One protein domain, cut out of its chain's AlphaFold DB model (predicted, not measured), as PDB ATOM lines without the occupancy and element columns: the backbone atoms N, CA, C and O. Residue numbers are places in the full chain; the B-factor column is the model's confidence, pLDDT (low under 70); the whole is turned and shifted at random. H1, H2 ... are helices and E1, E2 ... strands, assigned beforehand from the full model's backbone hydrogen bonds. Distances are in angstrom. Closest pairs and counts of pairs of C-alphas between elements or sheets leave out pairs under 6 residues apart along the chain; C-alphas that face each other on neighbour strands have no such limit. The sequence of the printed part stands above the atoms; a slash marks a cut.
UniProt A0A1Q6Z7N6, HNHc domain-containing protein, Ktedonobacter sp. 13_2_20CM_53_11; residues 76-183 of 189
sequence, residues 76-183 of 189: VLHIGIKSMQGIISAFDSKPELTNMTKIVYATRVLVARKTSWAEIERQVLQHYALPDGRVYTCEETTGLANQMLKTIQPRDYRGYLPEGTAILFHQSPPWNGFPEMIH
ATOM      1  N   VAL A  76      26.192 -41.911  39.189       98.25
ATOM      2  CA  VAL A  76      26.592 -43.325  39.326       98.25
ATOM      3  C   VAL A  76      25.563 -44.278  38.703       98.25
ATOM      4  O   VAL A  76      25.934 -45.316  38.163       98.25
ATOM      5  N   LEU A  77      24.275 -43.933  38.719       97.69
ATOM      6  CA  LEU A  77      23.222 -44.751  38.106       97.69
ATOM      7  C   LEU A  77      23.198 -44.682  36.569       97.69
ATOM      8  O   LEU A  77      22.543 -45.518  35.943       97.69
ATOM      9  N   HIS A  78      23.904 -43.716  35.972       96.50
ATOM     10  CA  HIS A  78      23.954 -43.465  34.530       96.50
ATOM     11  C   HIS A  78      25.399 -43.359  34.022       96.50
ATOM     12  O   HIS A  78      25.750 -42.405  33.318       96.50
ATOM     13  N   ILE A  79      26.241 -44.343  34.361       97.06
ATOM     14  CA  ILE A  79      27.687 -44.268  34.099       97.06
ATOM     15  C   ILE A  79      28.027 -44.015  32.631       97.06
ATOM     16  O   ILE A  79      28.941 -43.252  32.373       97.06
ATOM     17  N   GLY A  80      27.278 -44.586  31.678       95.88
ATOM     18  CA  GLY A  80      27.599 -44.464  30.252       95.88
ATOM     19  C   GLY A  80      27.490 -43.027  29.743       95.88
ATOM     20  O   GLY A  80      28.416 -42.507  29.132       95.88
ATOM     21  N   ILE A  81      26.390 -42.336  30.059       95.56
ATOM     22  CA  ILE A  81      26.253 -40.917  29.693       95.56
ATOM     23  C   ILE A  81      27.253 -40.066  30.474       95.56
ATOM     24  O   ILE A  81      27.810 -39.110  29.939       95.56
ATOM     25  N   LYS A  82      27.501 -40.399  31.743       97.25
ATOM     26  CA  LYS A  82      28.405 -39.614  32.586       97.25
ATOM     27  C   LYS A  82      29.869 -39.773  32.199       97.25
ATOM     28  O   LYS A  82      30.603 -38.795  32.311       97.25
ATOM     29  N   SER A  83      30.269 -40.918  31.665       97.75
ATOM     30  CA  SER A  83      31.590 -41.103  31.077       97.75
ATOM     31  C   SER A  83      31.723 -40.385  29.741       97.75
ATOM     32  O   SER A  83      32.717 -39.701  29.528       97.75
ATOM     33  N   MET A  84      30.695 -40.401  28.887       97.06
ATOM     34  CA  MET A  84      30.686 -39.589  27.657       97.06
ATOM     35  C   MET A  84      30.800 -38.083  27.935       97.06
ATOM     36  O   MET A  84      31.368 -37.345  27.139       97.06
ATOM     37  N   GLN A  85      30.264 -37.625  29.068       96.06
ATOM     38  CA  GLN A  85      30.360 -36.236  29.529       96.06
ATOM     39  C   GLN A  85      31.687 -35.911  30.233       96.06
ATOM     40  O   GLN A  85      31.872 -34.774  30.659       96.06
ATOM     41  N   GLY A  86      32.588 -36.886  30.397       97.12
ATOM     42  CA  GLY A  86      33.855 -36.707  31.107       97.12
ATOM     43  C   GLY A  86      33.720 -36.571  32.626       97.12
ATOM     44  O   GLY A  86      34.647 -36.104  33.268       97.12
ATOM     45  N   ILE A  87      32.572 -36.939  33.210       97.44
ATOM     46  CA  ILE A  87      32.271 -36.754  34.642       97.44
ATOM     47  C   ILE A  87      32.674 -37.986  35.463       97.44
ATOM     48  O   ILE A  87      32.966 -37.860  36.652       97.44
ATOM     49  N   ILE A  88      32.648 -39.179  34.860       98.25
ATOM     50  CA  ILE A  88      32.951 -40.445  35.539       98.25
ATOM     51  C   ILE A  88      33.826 -41.344  34.663       98.25
ATOM     52  O   ILE A  88      33.497 -41.577  33.502       98.25
ATOM     53  N   SER A  89      34.852 -41.954  35.250       98.62
ATOM     54  CA  SER A  89      35.503 -43.149  34.706       98.62
ATOM     55  C   SER A  89      35.389 -44.338  35.662       98.62
ATOM     56  O   SER A  89      34.895 -44.205  36.781       98.62
ATOM     57  N   ALA A  90      35.792 -45.525  35.218       98.56
ATOM     58  CA  ALA A  90      35.877 -46.724  36.039       98.56
ATOM     59  C   ALA A  90      37.310 -46.971  36.540       98.56
ATOM     60  O   ALA A  90      38.282 -46.477  35.966       98.56
ATOM     61  N   PHE A  91      37.451 -47.784  37.584       98.69
ATOM     62  CA  PHE A  91      38.731 -48.363  38.008       98.69
ATOM     63  C   PHE A  91      38.518 -49.695  38.733       98.69
ATOM     64  O   PHE A  91      37.472 -49.905  39.348       98.69
ATOM     65  N   ASP A  92      39.514 -50.573  38.697       98.44
ATOM     66  CA  ASP A  92      39.516 -51.813  39.470       98.44
ATOM     67  C   ASP A  92      39.704 -51.500  40.955       98.44
ATOM     68  O   ASP A  92      40.704 -50.920  41.388       98.44
ATOM     69  N   SER A  93      38.714 -51.871  41.751       98.25
ATOM     70  CA  SER A  93      38.611 -51.535  43.162       98.25
ATOM     71  C   SER A  93      38.903 -52.717  44.066       98.25
ATOM     72  O   SER A  93      38.657 -53.872  43.720       98.25
ATOM     73  N   LYS A  94      39.327 -52.412  45.291       97.56
ATOM     74  CA  LYS A  94      39.428 -53.406  46.358       97.56
ATOM     75  C   LYS A  94      38.055 -54.058  46.626       97.56
ATOM     76  O   LYS A  94      37.037 -53.355  46.599       97.56
ATOM     77  N   PRO A  95      37.996 -55.370  46.911       93.94
ATOM     78  CA  PRO A  95      36.739 -56.122  47.009       93.94
ATOM     79  C   PRO A  95      35.799 -55.632  48.126       93.94
ATOM     80  O   PRO A  95      34.586 -55.809  48.040       93.94
ATOM     81  N   GLU A  96      36.313 -54.969  49.163       94.56
ATOM     82  CA  GLU A  96      35.515 -54.376  50.243       94.56
ATOM     83  C   GLU A  96      34.721 -53.115  49.837       94.56
ATOM     84  O   GLU A  96      33.895 -52.597  50.611       94.56
ATOM     85  N   LEU A  97      34.960 -52.578  48.636       96.62
ATOM     86  CA  LEU A  97      34.192 -51.470  48.079       96.62
ATOM     87  C   LEU A  97      32.934 -51.986  47.366       96.62
ATOM     88  O   LEU A  97      32.856 -52.072  46.149       96.62
ATOM     89  N   THR A  98      31.900 -52.275  48.152       95.25
ATOM     90  CA  THR A  98      30.615 -52.789  47.642       95.25
ATOM     91  C   THR A  98      29.525 -51.723  47.491       95.25
ATOM     92  O   THR A  98      28.460 -51.992  46.939       95.25
ATOM     93  N   ASN A  99      29.760 -50.502  47.986       97.19
ATOM     94  CA  ASN A  99      28.793 -49.407  47.948       97.19
ATOM     95  C   ASN A  99      29.461 -48.105  47.491       97.19
ATOM     96  O   ASN A  99      30.301 -47.546  48.201       97.19
ATOM     97  N   MET A 100      29.040 -47.591  46.334       98.12
ATOM     98  CA  MET A 100      29.624 -46.396  45.713       98.12
ATOM     99  C   MET A 100      29.347 -45.111  46.506       98.12
ATOM    100  O   MET A 100      29.985 -44.087  46.266       98.12
ATOM    101  N   THR A 101      28.458 -45.145  47.507       97.38
ATOM    102  CA  THR A 101      28.280 -44.016  48.436       97.38
ATOM    103  C   THR A 101      29.564 -43.666  49.190       97.38
ATOM    104  O   THR A 101      29.748 -42.498  49.528       97.38
ATOM    105  N   LYS A 102      30.478 -44.629  49.399       97.69
ATOM    106  CA  LYS A 102      31.799 -44.384  50.004       97.69
ATOM    107  C   LYS A 102      32.630 -43.402  49.169       97.69
ATOM    108  O   LYS A 102      33.181 -42.450  49.717       97.69
ATOM    109  N   ILE A 103      32.647 -43.586  47.845       98.25
ATOM    110  CA  ILE A 103      33.312 -42.664  46.912       98.25
ATOM    111  C   ILE A 103      32.585 -41.319  46.893       98.25
ATOM    112  O   ILE A 103      33.228 -40.291  47.064       98.25
ATOM    113  N   VAL A 104      31.249 -41.313  46.779       97.56
ATOM    114  CA  VAL A 104      30.457 -40.066  46.799       97.56
ATOM    115  C   VAL A 104      30.758 -39.230  48.048       97.56
ATOM    116  O   VAL A 104      30.947 -38.019  47.948       97.56
ATOM    117  N   TYR A 105      30.823 -39.863  49.224       96.06
ATOM    118  CA  TYR A 105      31.150 -39.189  50.477       96.06
ATOM    119  C   TYR A 105      32.587 -38.659  50.484       96.06
ATOM    120  O   TYR A 105      32.797 -37.487  50.795       96.06
ATOM    121  N   ALA A 106      33.565 -39.489  50.107       97.19
ATOM    122  CA  ALA A 106      34.967 -39.086  50.053       97.19
ATOM    123  C   ALA A 106      35.172 -37.886  49.114       97.19
ATOM    124  O   ALA A 106      35.741 -36.875  49.525       97.19
ATOM    125  N   THR A 107      34.628 -37.949  47.894       97.44
ATOM    126  CA  THR A 107      34.694 -36.848  46.929       97.44
ATOM    127  C   THR A 107      34.021 -35.593  47.474       97.44
ATOM    128  O   THR A 107      34.627 -34.525  47.438       97.44
ATOM    129  N   ARG A 108      32.823 -35.699  48.070       95.81
ATOM    130  CA  ARG A 108      32.141 -34.549  48.686       95.81
ATOM    131  C   ARG A 108      33.000 -33.882  49.763       95.81
ATOM    132  O   ARG A 108      33.102 -32.659  49.769       95.81
ATOM    133  N   VAL A 109      33.625 -34.657  50.651       95.06
ATOM    134  CA  VAL A 109      34.499 -34.126  51.712       95.06
ATOM    135  C   VAL A 109      35.710 -33.401  51.125       95.06
ATOM    136  O   VAL A 109      36.070 -32.328  51.606       95.06
ATOM    137  N   LEU A 110      36.335 -33.953  50.087       96.81
ATOM    138  CA  LEU A 110      37.513 -33.339  49.473       96.81
ATOM    139  C   LEU A 110      37.156 -32.071  48.680       96.81
ATOM    140  O   LEU A 110      37.841 -31.057  48.809       96.81
ATOM    141  N   VAL A 111      36.025 -32.067  47.965       95.50
ATOM    142  CA  VAL A 111      35.480 -30.846  47.344       95.50
ATOM    143  C   VAL A 111      35.182 -29.785  48.409       95.50
ATOM    144  O   VAL A 111      35.521 -28.618  48.220       95.50
ATOM    145  N   ALA A 112      34.623 -30.175  49.562       93.44
ATOM    146  CA  ALA A 112      34.360 -29.259  50.678       93.44
ATOM    147  C   ALA A 112      35.627 -28.580  51.203       93.44
ATOM    148  O   ALA A 112      35.624 -27.403  51.561       93.44
ATOM    149  N   ARG A 113      36.731 -29.328  51.209       94.88
ATOM    150  CA  ARG A 113      38.062 -28.856  51.602       94.88
ATOM    151  C   ARG A 113      38.758 -28.042  50.515       94.88
ATOM    152  O   ARG A 113      39.894 -27.630  50.723       94.88
ATOM    153  N   LYS A 114      38.095 -27.797  49.378       95.00
ATOM    154  CA  LYS A 114      38.660 -27.114  48.206       95.00
ATOM    155  C   LYS A 114      39.921 -27.812  47.676       95.00
ATOM    156  O   LYS A 114      40.823 -27.160  47.156       95.00
ATOM    157  N   THR A 115      39.999 -29.134  47.831       97.31
ATOM    158  CA  THR A 115      41.068 -29.953  47.251       97.31
ATOM    159  C   THR A 115      40.989 -29.889  45.722       97.31
ATOM    160  O   THR A 115      39.893 -29.881  45.163       97.31
ATOM    161  N   SER A 116      42.133 -29.821  45.034       98.00
ATOM    162  CA  SER A 116      42.158 -29.821  43.565       98.00
ATOM    163  C   SER A 116      41.709 -31.174  43.012       98.00
ATOM    164  O   SER A 116      41.961 -32.209  43.622       98.00
ATOM    165  N   TRP A 117      41.085 -31.192  41.834       97.75
ATOM    166  CA  TRP A 117      40.563 -32.432  41.250       97.75
ATOM    167  C   TRP A 117      41.615 -33.513  41.020       97.75
ATOM    168  O   TRP A 117      41.372 -34.663  41.367       97.75
ATOM    169  N   ALA A 118      42.811 -33.141  40.560       98.31
ATOM    170  CA  ALA A 118      43.923 -34.084  40.432       98.31
ATOM    171  C   ALA A 118      44.259 -34.772  41.771       98.31
ATOM    172  O   ALA A 118      44.538 -35.968  41.820       98.31
ATOM    173  N   GLU A 119      44.191 -34.027  42.876       98.69
ATOM    174  CA  GLU A 119      44.453 -34.559  44.210       98.69
ATOM    175  C   GLU A 119      43.264 -35.365  44.758       98.69
ATOM    176  O   GLU A 119      43.470 -36.378  45.427       98.69
ATOM    177  N   ILE A 120      42.026 -34.973  44.437       98.62
ATOM    178  CA  ILE A 120      40.821 -35.756  44.743       98.62
ATOM    179  C   ILE A 120      40.921 -37.136  44.099       98.62
ATOM    180  O   ILE A 120      40.774 -38.150  44.785       98.62
ATOM    181  N   GLU A 121      41.197 -37.174  42.797       98.69
ATOM    182  CA  GLU A 121      41.316 -38.410  42.032       98.69
ATOM    183  C   GLU A 121      42.423 -39.300  42.601       98.69
ATOM    184  O   GLU A 121      42.191 -40.476  42.894       98.69
ATOM    185  N   ARG A 122      43.598 -38.717  42.872       98.62
ATOM    186  CA  ARG A 122      44.730 -39.419  43.485       98.62
ATOM    187  C   ARG A 122      44.367 -40.034  44.839       98.62
ATOM    188  O   ARG A 122      44.703 -41.191  45.082       98.62
ATOM    189  N   GLN A 123      43.694 -39.294  45.722       98.75
ATOM    190  CA  GLN A 123      43.320 -39.795  47.051       98.75
ATOM    191  C   GLN A 123      42.248 -40.886  46.988       98.75
ATOM    192  O   GLN A 123      42.335 -41.866  47.732       98.75
ATOM    193  N   VAL A 124      41.258 -40.752  46.099       98.56
ATOM    194  CA  VAL A 124      40.238 -41.789  45.882       98.56
ATOM    195  C   VAL A 124      40.900 -43.074  45.390       98.56
ATOM    196  O   VAL A 124      40.675 -44.130  45.980       98.56
ATOM    197  N   LEU A 125      41.769 -42.991  44.381       98.62
ATOM    198  CA  LEU A 125      42.490 -44.152  43.861       98.62
ATOM    199  C   LEU A 125      43.397 -44.778  44.927       98.62
ATOM    200  O   LEU A 125      43.310 -45.975  45.172       98.62
ATOM    201  N   GLN A 126      44.191 -43.983  45.649       98.12
ATOM    202  CA  GLN A 126      45.063 -44.490  46.718       98.12
ATOM    203  C   GLN A 126      44.284 -45.260  47.799       98.12
ATOM    204  O   GLN A 126      44.783 -46.238  48.363       98.12
ATOM    205  N   HIS A 127      43.063 -44.823  48.110       98.25
ATOM    206  CA  HIS A 127      42.259 -45.446  49.151       98.25
ATOM    207  C   HIS A 127      41.481 -46.672  48.656       98.25
ATOM    208  O   HIS A 127      41.419 -47.673  49.373       98.25
ATOM    209  N   TYR A 128      40.905 -46.615  47.454       98.31
ATOM    210  CA  TYR A 128      39.914 -47.587  46.986       98.31
ATOM    211  C   TYR A 128      40.372 -48.477  45.829       98.31
ATOM    212  O   TYR A 128      39.769 -49.533  45.634       98.31
ATOM    213  N   ALA A 129      41.382 -48.079  45.054       98.25
ATOM    214  CA  ALA A 129      41.853 -48.870  43.923       98.25
ATOM    215  C   ALA A 129      42.627 -50.102  44.393       98.25
ATOM    216  O   ALA A 129      43.292 -50.097  45.437       98.25
ATOM    217  N   LEU A 130      42.529 -51.169  43.612       97.31
ATOM    218  CA  LEU A 130      43.413 -52.314  43.742       97.31
ATOM    219  C   LEU A 130      44.842 -51.873  43.342       97.31
ATOM    220  O   LEU A 130      44.967 -51.165  42.346       97.31
ATOM    221  N   PRO A 131      45.911 -52.251  44.074       93.25
ATOM    222  CA  PRO A 131      47.274 -51.770  43.796       93.25
ATOM    223  C   PRO A 131      47.756 -51.983  42.354       93.25
ATOM    224  O   PRO A 131      48.355 -51.080  41.782       93.25
ATOM    225  N   ASP A 132      47.423 -53.131  41.762       93.25
ATOM    226  CA  ASP A 132      47.732 -53.476  40.366       93.25
ATOM    227  C   ASP A 132      46.488 -53.385  39.462       93.25
ATOM    228  O   ASP A 132      46.422 -53.975  38.384       93.25
ATOM    229  N   GLY A 133      45.460 -52.685  39.945       95.69
ATOM    230  CA  GLY A 133      44.198 -52.495  39.257       95.69
ATOM    231  C   GLY A 133      44.307 -51.507  38.107       95.69
ATOM    232  O   GLY A 133      45.071 -50.539  38.147       95.69
ATOM    233  N   ARG A 134      43.493 -51.711  37.074       97.81
ATOM    234  CA  ARG A 134      43.394 -50.774  35.963       97.81
ATOM    235  C   ARG A 134      42.592 -49.540  36.363       97.81
ATOM    236  O   ARG A 134      41.524 -49.643  36.960       97.81
ATOM    237  N   VAL A 135      43.064 -48.368  35.950       98.25
ATOM    238  CA  VAL A 135      42.263 -47.137  35.912       98.25
ATOM    239  C   VAL A 135      41.860 -46.905  34.465       98.25
ATOM    240  O   VAL A 135      42.718 -46.859  33.585       98.25
ATOM    241  N   TYR A 136      40.560 -46.808  34.213       98.44
ATOM    242  CA  TYR A 136      40.024 -46.674  32.867       98.44
ATOM    243  C   TYR A 136      39.891 -45.199  32.495       98.44
ATOM    244  O   TYR A 136      39.604 -44.344  33.338       98.44
ATOM    245  N   THR A 137      40.029 -44.895  31.210       98.50
ATOM    246  CA  THR A 137      39.630 -43.588  30.680       98.50
ATOM    247  C   THR A 137      38.102 -43.474  30.611       98.50
ATOM    248  O   THR A 137      37.368 -44.464  30.696       98.50
ATOM    249  N   CYS A 138      37.587 -42.258  30.418       98.31
ATOM    250  CA  CYS A 138      36.162 -42.037  30.156       98.31
ATOM    251  C   CYS A 138      35.676 -42.759  28.881       98.31
ATOM    252  O   CYS A 138      34.564 -43.290  28.846       98.31
ATOM    253  N   GLU A 139      36.513 -42.836  27.844       98.38
ATOM    254  CA  GLU A 139      36.201 -43.563  26.609       98.38
ATOM    255  C   GLU A 139      36.110 -45.072  26.859       98.38
ATOM    256  O   GLU A 139      35.112 -45.706  26.511       98.38
ATOM    257  N   GLU A 140      37.094 -45.643  27.555       98.25
ATOM    258  CA  GLU A 140      37.092 -47.061  27.921       98.25
ATOM    259  C   GLU A 140      35.903 -47.408  28.823       98.25
ATOM    260  O   GLU A 140      35.241 -48.425  28.623       98.25
ATOM    261  N   THR A 141      35.571 -46.522  29.766       98.38
ATOM    262  CA  THR A 141      34.394 -46.653  30.639       98.38
ATOM    263  C   THR A 141      33.095 -46.625  29.838       98.38
ATOM    264  O   THR A 141      32.179 -47.399  30.112       98.38
ATOM    265  N   THR A 142      33.020 -45.791  28.801       98.00
ATOM    266  CA  THR A 142      31.887 -45.780  27.864       98.00
ATOM    267  C   THR A 142      31.805 -47.105  27.099       98.00
ATOM    268  O   THR A 142      30.720 -47.659  26.918       98.00
ATOM    269  N   GLY A 143      32.950 -47.668  26.703       97.06
ATOM    270  CA  GLY A 143      33.049 -49.010  26.129       97.06
ATOM    271  C   GLY A 143      32.506 -50.095  27.064       97.06
ATOM    272  O   GLY A 143      31.682 -50.907  26.636       97.06
ATOM    273  N   LEU A 144      32.891 -50.070  28.345       95.62
ATOM    274  CA  LEU A 144      32.363 -50.974  29.376       95.62
ATOM    275  C   LEU A 144      30.847 -50.814  29.543       95.62
ATOM    276  O   LEU A 144      30.114 -51.800  29.514       95.62
ATOM    277  N   ALA A 145      30.355 -49.577  29.631       96.38
ATOM    278  CA  ALA A 145      28.928 -49.283  29.727       96.38
ATOM    279  C   ALA A 145      28.142 -49.851  28.528       96.38
ATOM    280  O   ALA A 145      27.087 -50.464  28.700       96.38
ATOM    281  N   ASN A 146      28.683 -49.732  27.313       95.75
ATOM    282  CA  ASN A 146      28.086 -50.305  26.106       95.75
ATOM    283  C   ASN A 146      28.087 -51.838  26.103       95.75
ATOM    284  O   ASN A 146      27.166 -52.448  25.559       95.75
ATOM    285  N   GLN A 147      29.099 -52.478  26.692       94.12
ATOM    286  CA  GLN A 147      29.100 -53.929  26.888       94.12
ATOM    287  C   GLN A 147      28.034 -54.342  27.907       94.12
ATOM    288  O   GLN A 147      27.275 -55.270  27.635       94.12
ATOM    289  N   MET A 148      27.899 -53.609  29.015       94.25
ATOM    290  CA  MET A 148      26.869 -53.849  30.032       94.25
ATOM    291  C   MET A 148      25.451 -53.756  29.459       94.25
ATOM    292  O   MET A 148      24.599 -54.564  29.807       94.25
ATOM    293  N   LEU A 149      25.188 -52.824  28.534       94.00
ATOM    294  CA  LEU A 149      23.883 -52.726  27.864       94.00
ATOM    295  C   LEU A 149      23.493 -54.010  27.116       94.00
ATOM    296  O   LEU A 149      22.308 -54.322  27.018       94.00
ATOM    297  N   LYS A 150      24.474 -54.758  26.598       91.38
ATOM    298  CA  LYS A 150      24.248 -56.003  25.846       91.38
ATOM    299  C   LYS A 150      23.965 -57.201  26.751       91.38
ATOM    300  O   LYS A 150      23.459 -58.205  26.263       91.38
ATOM    301  N   THR A 151      24.302 -57.114  28.038       88.75
ATOM    302  CA  THR A 151      24.163 -58.220  28.998       88.75
ATOM    303  C   THR A 151      22.929 -58.098  29.894       88.75
ATOM    304  O   THR A 151      22.657 -59.011  30.677       88.75
ATOM    305  N   ILE A 152      22.152 -57.014  29.763       93.31
ATOM    306  CA  ILE A 152      20.886 -56.828  30.486       93.31
ATOM    307  C   ILE A 152      19.889 -57.902  30.038       93.31
ATOM    308  O   ILE A 152      19.496 -57.952  28.869       93.31
ATOM    309  N   GLN A 153      19.447 -58.750  30.970       91.38
ATOM    310  CA  GLN A 153      18.471 -59.802  30.674       91.38
ATOM    311  C   GLN A 153      17.135 -59.189  30.252       91.38
ATOM    312  O   GLN A 153      16.787 -58.138  30.775       91.38
ATOM    313  N   PRO A 154      16.334 -59.818  29.370       86.25
ATOM    314  CA  PRO A 154      15.069 -59.257  28.873       86.25
ATOM    315  C   PRO A 154      14.096 -58.742  29.945       86.25
ATOM    316  O   PRO A 154      13.393 -57.771  29.697       86.25
ATOM    317  N   ARG A 155      14.088 -59.367  31.127       89.00
ATOM    318  CA  ARG A 155      13.246 -58.994  32.276       89.00
ATOM    319  C   ARG A 155      13.803 -57.854  33.141       89.00
ATOM    320  O   ARG A 155      13.104 -57.383  34.026       89.00
ATOM    321  N   ASP A 156      15.047 -57.447  32.906       93.19
ATOM    322  CA  ASP A 156      15.743 -56.438  33.697       93.19
ATOM    323  C   ASP A 156      15.784 -55.090  32.956       93.19
ATOM    324  O   ASP A 156      15.868 -55.020  31.723       93.19
ATOM    325  N   TYR A 157      15.798 -54.001  33.721       94.00
ATOM    326  CA  TYR A 157      15.882 -52.627  33.204       94.00
ATOM    327  C   TYR A 157      17.296 -52.047  33.278       94.00
ATOM    328  O   TYR A 157      17.623 -51.087  32.577       94.00
ATOM    329  N   ARG A 158      18.152 -52.632  34.121       94.56
ATOM    330  CA  ARG A 158      19.478 -52.104  34.440       94.56
ATOM    331  C   ARG A 158      20.552 -53.176  34.343       94.56
ATOM    332  O   ARG A 158      20.339 -54.325  34.716       94.56
ATOM    333  N   GLY A 159      21.722 -52.760  33.875       95.19
ATOM    334  CA  GLY A 159      22.965 -53.518  33.967       95.19
ATOM    335  C   GLY A 159      23.866 -52.876  35.010       95.19
ATOM    336  O   GLY A 159      23.940 -51.648  35.082       95.19
ATOM    337  N   TYR A 160      24.555 -53.683  35.809       95.25
ATOM    338  CA  TYR A 160      25.454 -53.194  36.852       95.25
ATOM    339  C   TYR A 160      26.902 -53.438  36.480       95.25
ATOM    340  O   TYR A 160      27.233 -54.413  35.807       95.25
ATOM    341  N   LEU A 161      27.748 -52.519  36.920       92.81
ATOM    342  CA  LEU A 161      29.182 -52.630  36.763       92.81
ATOM    343  C   LEU A 161      29.669 -53.881  37.538       92.81
ATOM    344  O   LEU A 161      29.101 -54.169  38.602       92.81
ATOM    345  N   PRO A 162      30.630 -54.659  37.000       90.69
ATOM    346  CA  PRO A 162      31.076 -55.905  37.624       90.69
ATOM    347  C   PRO A 162      31.602 -55.713  39.050       90.69
ATOM    348  O   PRO A 162      32.083 -54.640  39.413       90.69
ATOM    349  N   GLU A 163      31.523 -56.766  39.863       91.00
ATOM    350  CA  GLU A 163      32.184 -56.771  41.172       91.00
ATOM    351  C   GLU A 163      33.697 -56.588  41.011       91.00
ATOM    352  O   GLU A 163      34.288 -57.067  40.047       91.00
ATOM    353  N   GLY A 164      34.320 -55.885  41.959       95.12
ATOM    354  CA  GLY A 164      35.740 -55.548  41.870       95.12
ATOM    355  C   GLY A 164      36.048 -54.350  40.971       95.12
ATOM    356  O   GLY A 164      37.214 -54.003  40.830       95.12
ATOM    357  N   THR A 165      35.043 -53.661  40.431       96.69
ATOM    358  CA  THR A 165      35.238 -52.401  39.708       96.69
ATOM    359  C   THR A 165      34.346 -51.307  40.319       96.69
ATOM    360  O   THR A 165      33.242 -51.555  40.815       96.69
ATOM    361  N   ALA A 166      34.834 -50.071  40.324       98.31
ATOM    362  CA  ALA A 166      34.175 -48.902  40.896       98.31
ATOM    363  C   ALA A 166      34.270 -47.694  39.958       98.31
ATOM    364  O   ALA A 166      34.761 -47.805  38.836       98.31
ATOM    365  N   ILE A 167      33.763 -46.545  40.410       98.31
ATOM    366  CA  ILE A 167      33.740 -45.297  39.640       98.31
ATOM    367  C   ILE A 167      34.644 -44.234  40.256       98.31
ATOM    368  O   ILE A 167      34.674 -44.066  41.471       98.31
ATOM    369  N   LEU A 168      35.331 -43.475  39.417       98.62
ATOM    370  CA  LEU A 168      36.070 -42.274  39.767       98.62
ATOM    371  C   LEU A 168      35.301 -41.065  39.236       98.62
ATOM    372  O   LEU A 168      34.875 -41.067  38.086       98.62
ATOM    373  N   PHE A 169      35.108 -40.045  40.069       98.62
ATOM    374  CA  PHE A 169      34.557 -38.771  39.613       98.62
ATOM    375  C   PHE A 169      35.668 -37.855  39.114       98.62
ATOM    376  O   PHE A 169      36.734 -37.799  39.725       98.62
ATOM    377  N   HIS A 170      35.348 -37.086  38.084       98.12
ATOM    378  CA  HIS A 170      36.175 -36.022  37.536       98.12
ATOM    379  C   HIS A 170      35.500 -34.666  37.727       98.12
ATOM    380  O   HIS A 170      34.307 -34.582  38.047       98.12
ATOM    381  N   GLN A 171      36.263 -33.603  37.474       96.12
ATOM    382  CA  GLN A 171      35.729 -32.248  37.453       96.12
ATOM    383  C   GLN A 171      34.570 -32.125  36.464       96.12
ATOM    384  O   GLN A 171      34.731 -32.355  35.265       96.12
ATOM    385  N   SER A 172      33.407 -31.706  36.958       92.00
ATOM    386  CA  SER A 172      32.253 -31.420  36.113       92.00
ATOM    387  C   SER A 172      32.270 -29.954  35.676       92.00
ATOM    388  O   SER A 172      32.528 -29.067  36.497       92.00
ATOM    389  N   PRO A 173      31.908 -29.648  34.416       88.81
ATOM    390  CA  PRO A 173      31.626 -28.274  34.028       88.81
ATOM    391  C   PRO A 173      30.421 -27.722  34.813       88.81
ATOM    392  O   PRO A 173      29.606 -28.504  35.324       88.81
ATOM    393  N   PRO A 174      30.265 -26.385  34.887       90.94
ATOM    394  CA  PRO A 174      29.069 -25.766  35.442       90.94
ATOM    395  C   PRO A 174      27.799 -26.241  34.729       90.94
ATOM    396  O   PRO A 174      27.765 -26.364  33.505       90.94
ATOM    397  N   TRP A 175      26.722 -26.428  35.486       90.12
ATOM    398  CA  TRP A 175      25.412 -26.779  34.948       90.12
ATOM    399  C   TRP A 175      24.462 -25.589  35.062       90.12
ATOM    400  O   TRP A 175      24.195 -25.113  36.163       90.12
ATOM    401  N   ASN A 176      23.945 -25.094  33.932       91.69
ATOM    402  CA  ASN A 176      23.062 -23.918  33.880       91.69
ATOM    403  C   ASN A 176      23.615 -22.706  34.658       91.69
ATOM    404  O   ASN A 176      22.890 -22.035  35.387       91.69
ATOM    405  N   GLY A 177      24.926 -22.462  34.546       91.56
ATOM    406  CA  GLY A 177      25.615 -21.375  35.249       91.56
ATOM    407  C   GLY A 177      25.898 -21.636  36.735       91.56
ATOM    408  O   GLY A 177      26.578 -20.831  37.363       91.56
ATOM    409  N   PHE A 178      25.440 -22.755  37.305       92.38
ATOM    410  CA  PHE A 178      25.787 -23.150  38.668       92.38
ATOM    411  C   PHE A 178      27.115 -23.923  38.677       92.38
ATOM    412  O   PHE A 178      27.248 -24.894  37.932       92.38
ATOM    413  N   PRO A 179      28.086 -23.559  39.534       92.56
ATOM    414  CA  PRO A 179      29.290 -24.355  39.754       92.56
ATOM    415  C   PRO A 179      28.969 -25.765  40.268       92.56
ATOM    416  O   PRO A 179      28.003 -25.951  41.016       92.56
ATOM    417  N   GLU A 180      29.825 -26.743  39.965       92.12
ATOM    418  CA  GLU A 180      29.657 -28.143  40.401       92.12
ATOM    419  C   GLU A 180      29.511 -28.303  41.917       92.12
ATOM    420  O   GLU A 180      28.753 -29.147  42.398       92.12
ATOM    421  N   MET A 181      30.164 -27.434  42.688       91.69
ATOM    422  CA  MET A 181      30.057 -27.424  44.144       91.69
ATOM    423  C   MET A 181      28.610 -27.182  44.608       91.69
ATOM    424  O   MET A 181      28.188 -27.742  45.618       91.69
ATOM    425  N   ILE A 182      27.832 -26.403  43.848       90.12
ATOM    426  CA  ILE A 182      26.442 -26.057  44.164       90.12
ATOM    427  C   ILE A 182      25.469 -27.143  43.697       90.12
ATOM    428  O   ILE A 182      24.565 -27.510  44.444       90.12
ATOM    429  N   HIS A 183      25.606 -27.643  42.468       90.19
ATOM    430  CA  HIS A 183      24.597 -28.550  41.905       90.19
ATOM    431  C   HIS A 183      24.915 -30.038  42.102       90.19
ATOM    432  O   HIS A 183      23.993 -30.856  42.101       90.19
TER     433      HIS A 183
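This is residues 76 to 183 of the 189 residues of the protein "HNHc domain-containing protein" of Ktedonobacter sp. 13_2_20CM_53_11 (UniProt A0A1Q6Z7N6). A short two-stranded ribbon, E1 beside E3, runs through the core between two pairs of helices: the hairpin H2 and H3 packs mainly on the E3 side, while H1 and H4 pack mainly on the E1 side. E2 packs on H4 away from the ribbon, and the small helix H5 lies far from the ribbon, near H2. The printed part has 108 residues with five named helices and three named strands, in the order H1, E1, H2, H3, H4, E2, E3, H5; E1 and E3 are antiparallel, and the class is mixed, helices and strands. The whole is compact, with a radius of gyration of the C-alphas of 14.2 A and spans of 43 by 36 by 22 A.

Find C-alpha 88 at (32.951, -40.445, 35.539), where E1 begins; it covers residues 88 to 92 and is 13.7 A long. Its neighbour E3 covers residues 165 to 169, 13.6 A. H1 is residues 79 to 84, 8.5 A, with C-alpha 79 at (27.687, -44.268, 34.099). H4, the longest helix, is residues 138 to 151, 20.2 A. H2 is residues 101 to 112, 16.1 A, and H3 is residues 117 to 128, 16.2 A. E2 is residues 158 to 160, 6.5 A. H5 is residues 180 to 183, 5.3 A, and ends at C-alpha 183, (24.597, -28.550, 41.905).

Begin at the antiparallel neighbours E1 and E3, at 145 degrees between directions; N 166 and O 91 are 2.8 A apart, and N 89 and O 168 3.0 A, both within hydrogen-bond range. From the sheet, look to H3: its closest C-alpha pair with E3 is Glu 121 and Leu 168, 6.9 A. H2 and H3 form a helical hairpin; they touch, H3 with residues 120 to 124 alone, the closest C-alphas being those of Leu 110 and Ile 120, 6.3 A. They run opposite ways at a shallow tilt of 34 degrees, only just short of steep. Look next to H4, whose closest C-alpha pair with E1 is Ser 89 and Cys 138, 4.7 A. H1 and H4 touch, the C-alphas of Ser 83 and Cys 138 being closest at 4.8 A, and they run opposite ways at a steep tilt of 41 degrees. H1 and E3 are near each other, with 5 pairs of C-alphas within 10 A. E2 pairs with no named strand; its closest C-alpha pair with H4 is Met 148 and Gly 159, 5.6 A. H5 is close to H2 but not clearly touching: the C-alphas of Val 111 and Met 181, the closest, are 7.2 A apart. H3 and H4 are apart. In H1, H2 and H3 every O i to N i+4 pair is within hydrogen-bond range, in H4 8 of 10, and H5 is too short for such a pair.

The C-alphas farthest apart are those of Arg 113 and Pro 154, 44.4 A. The printed part has no cut, and no link is long. The mean pLDDT of the printed part is 95.8, and no printed residue is under 70.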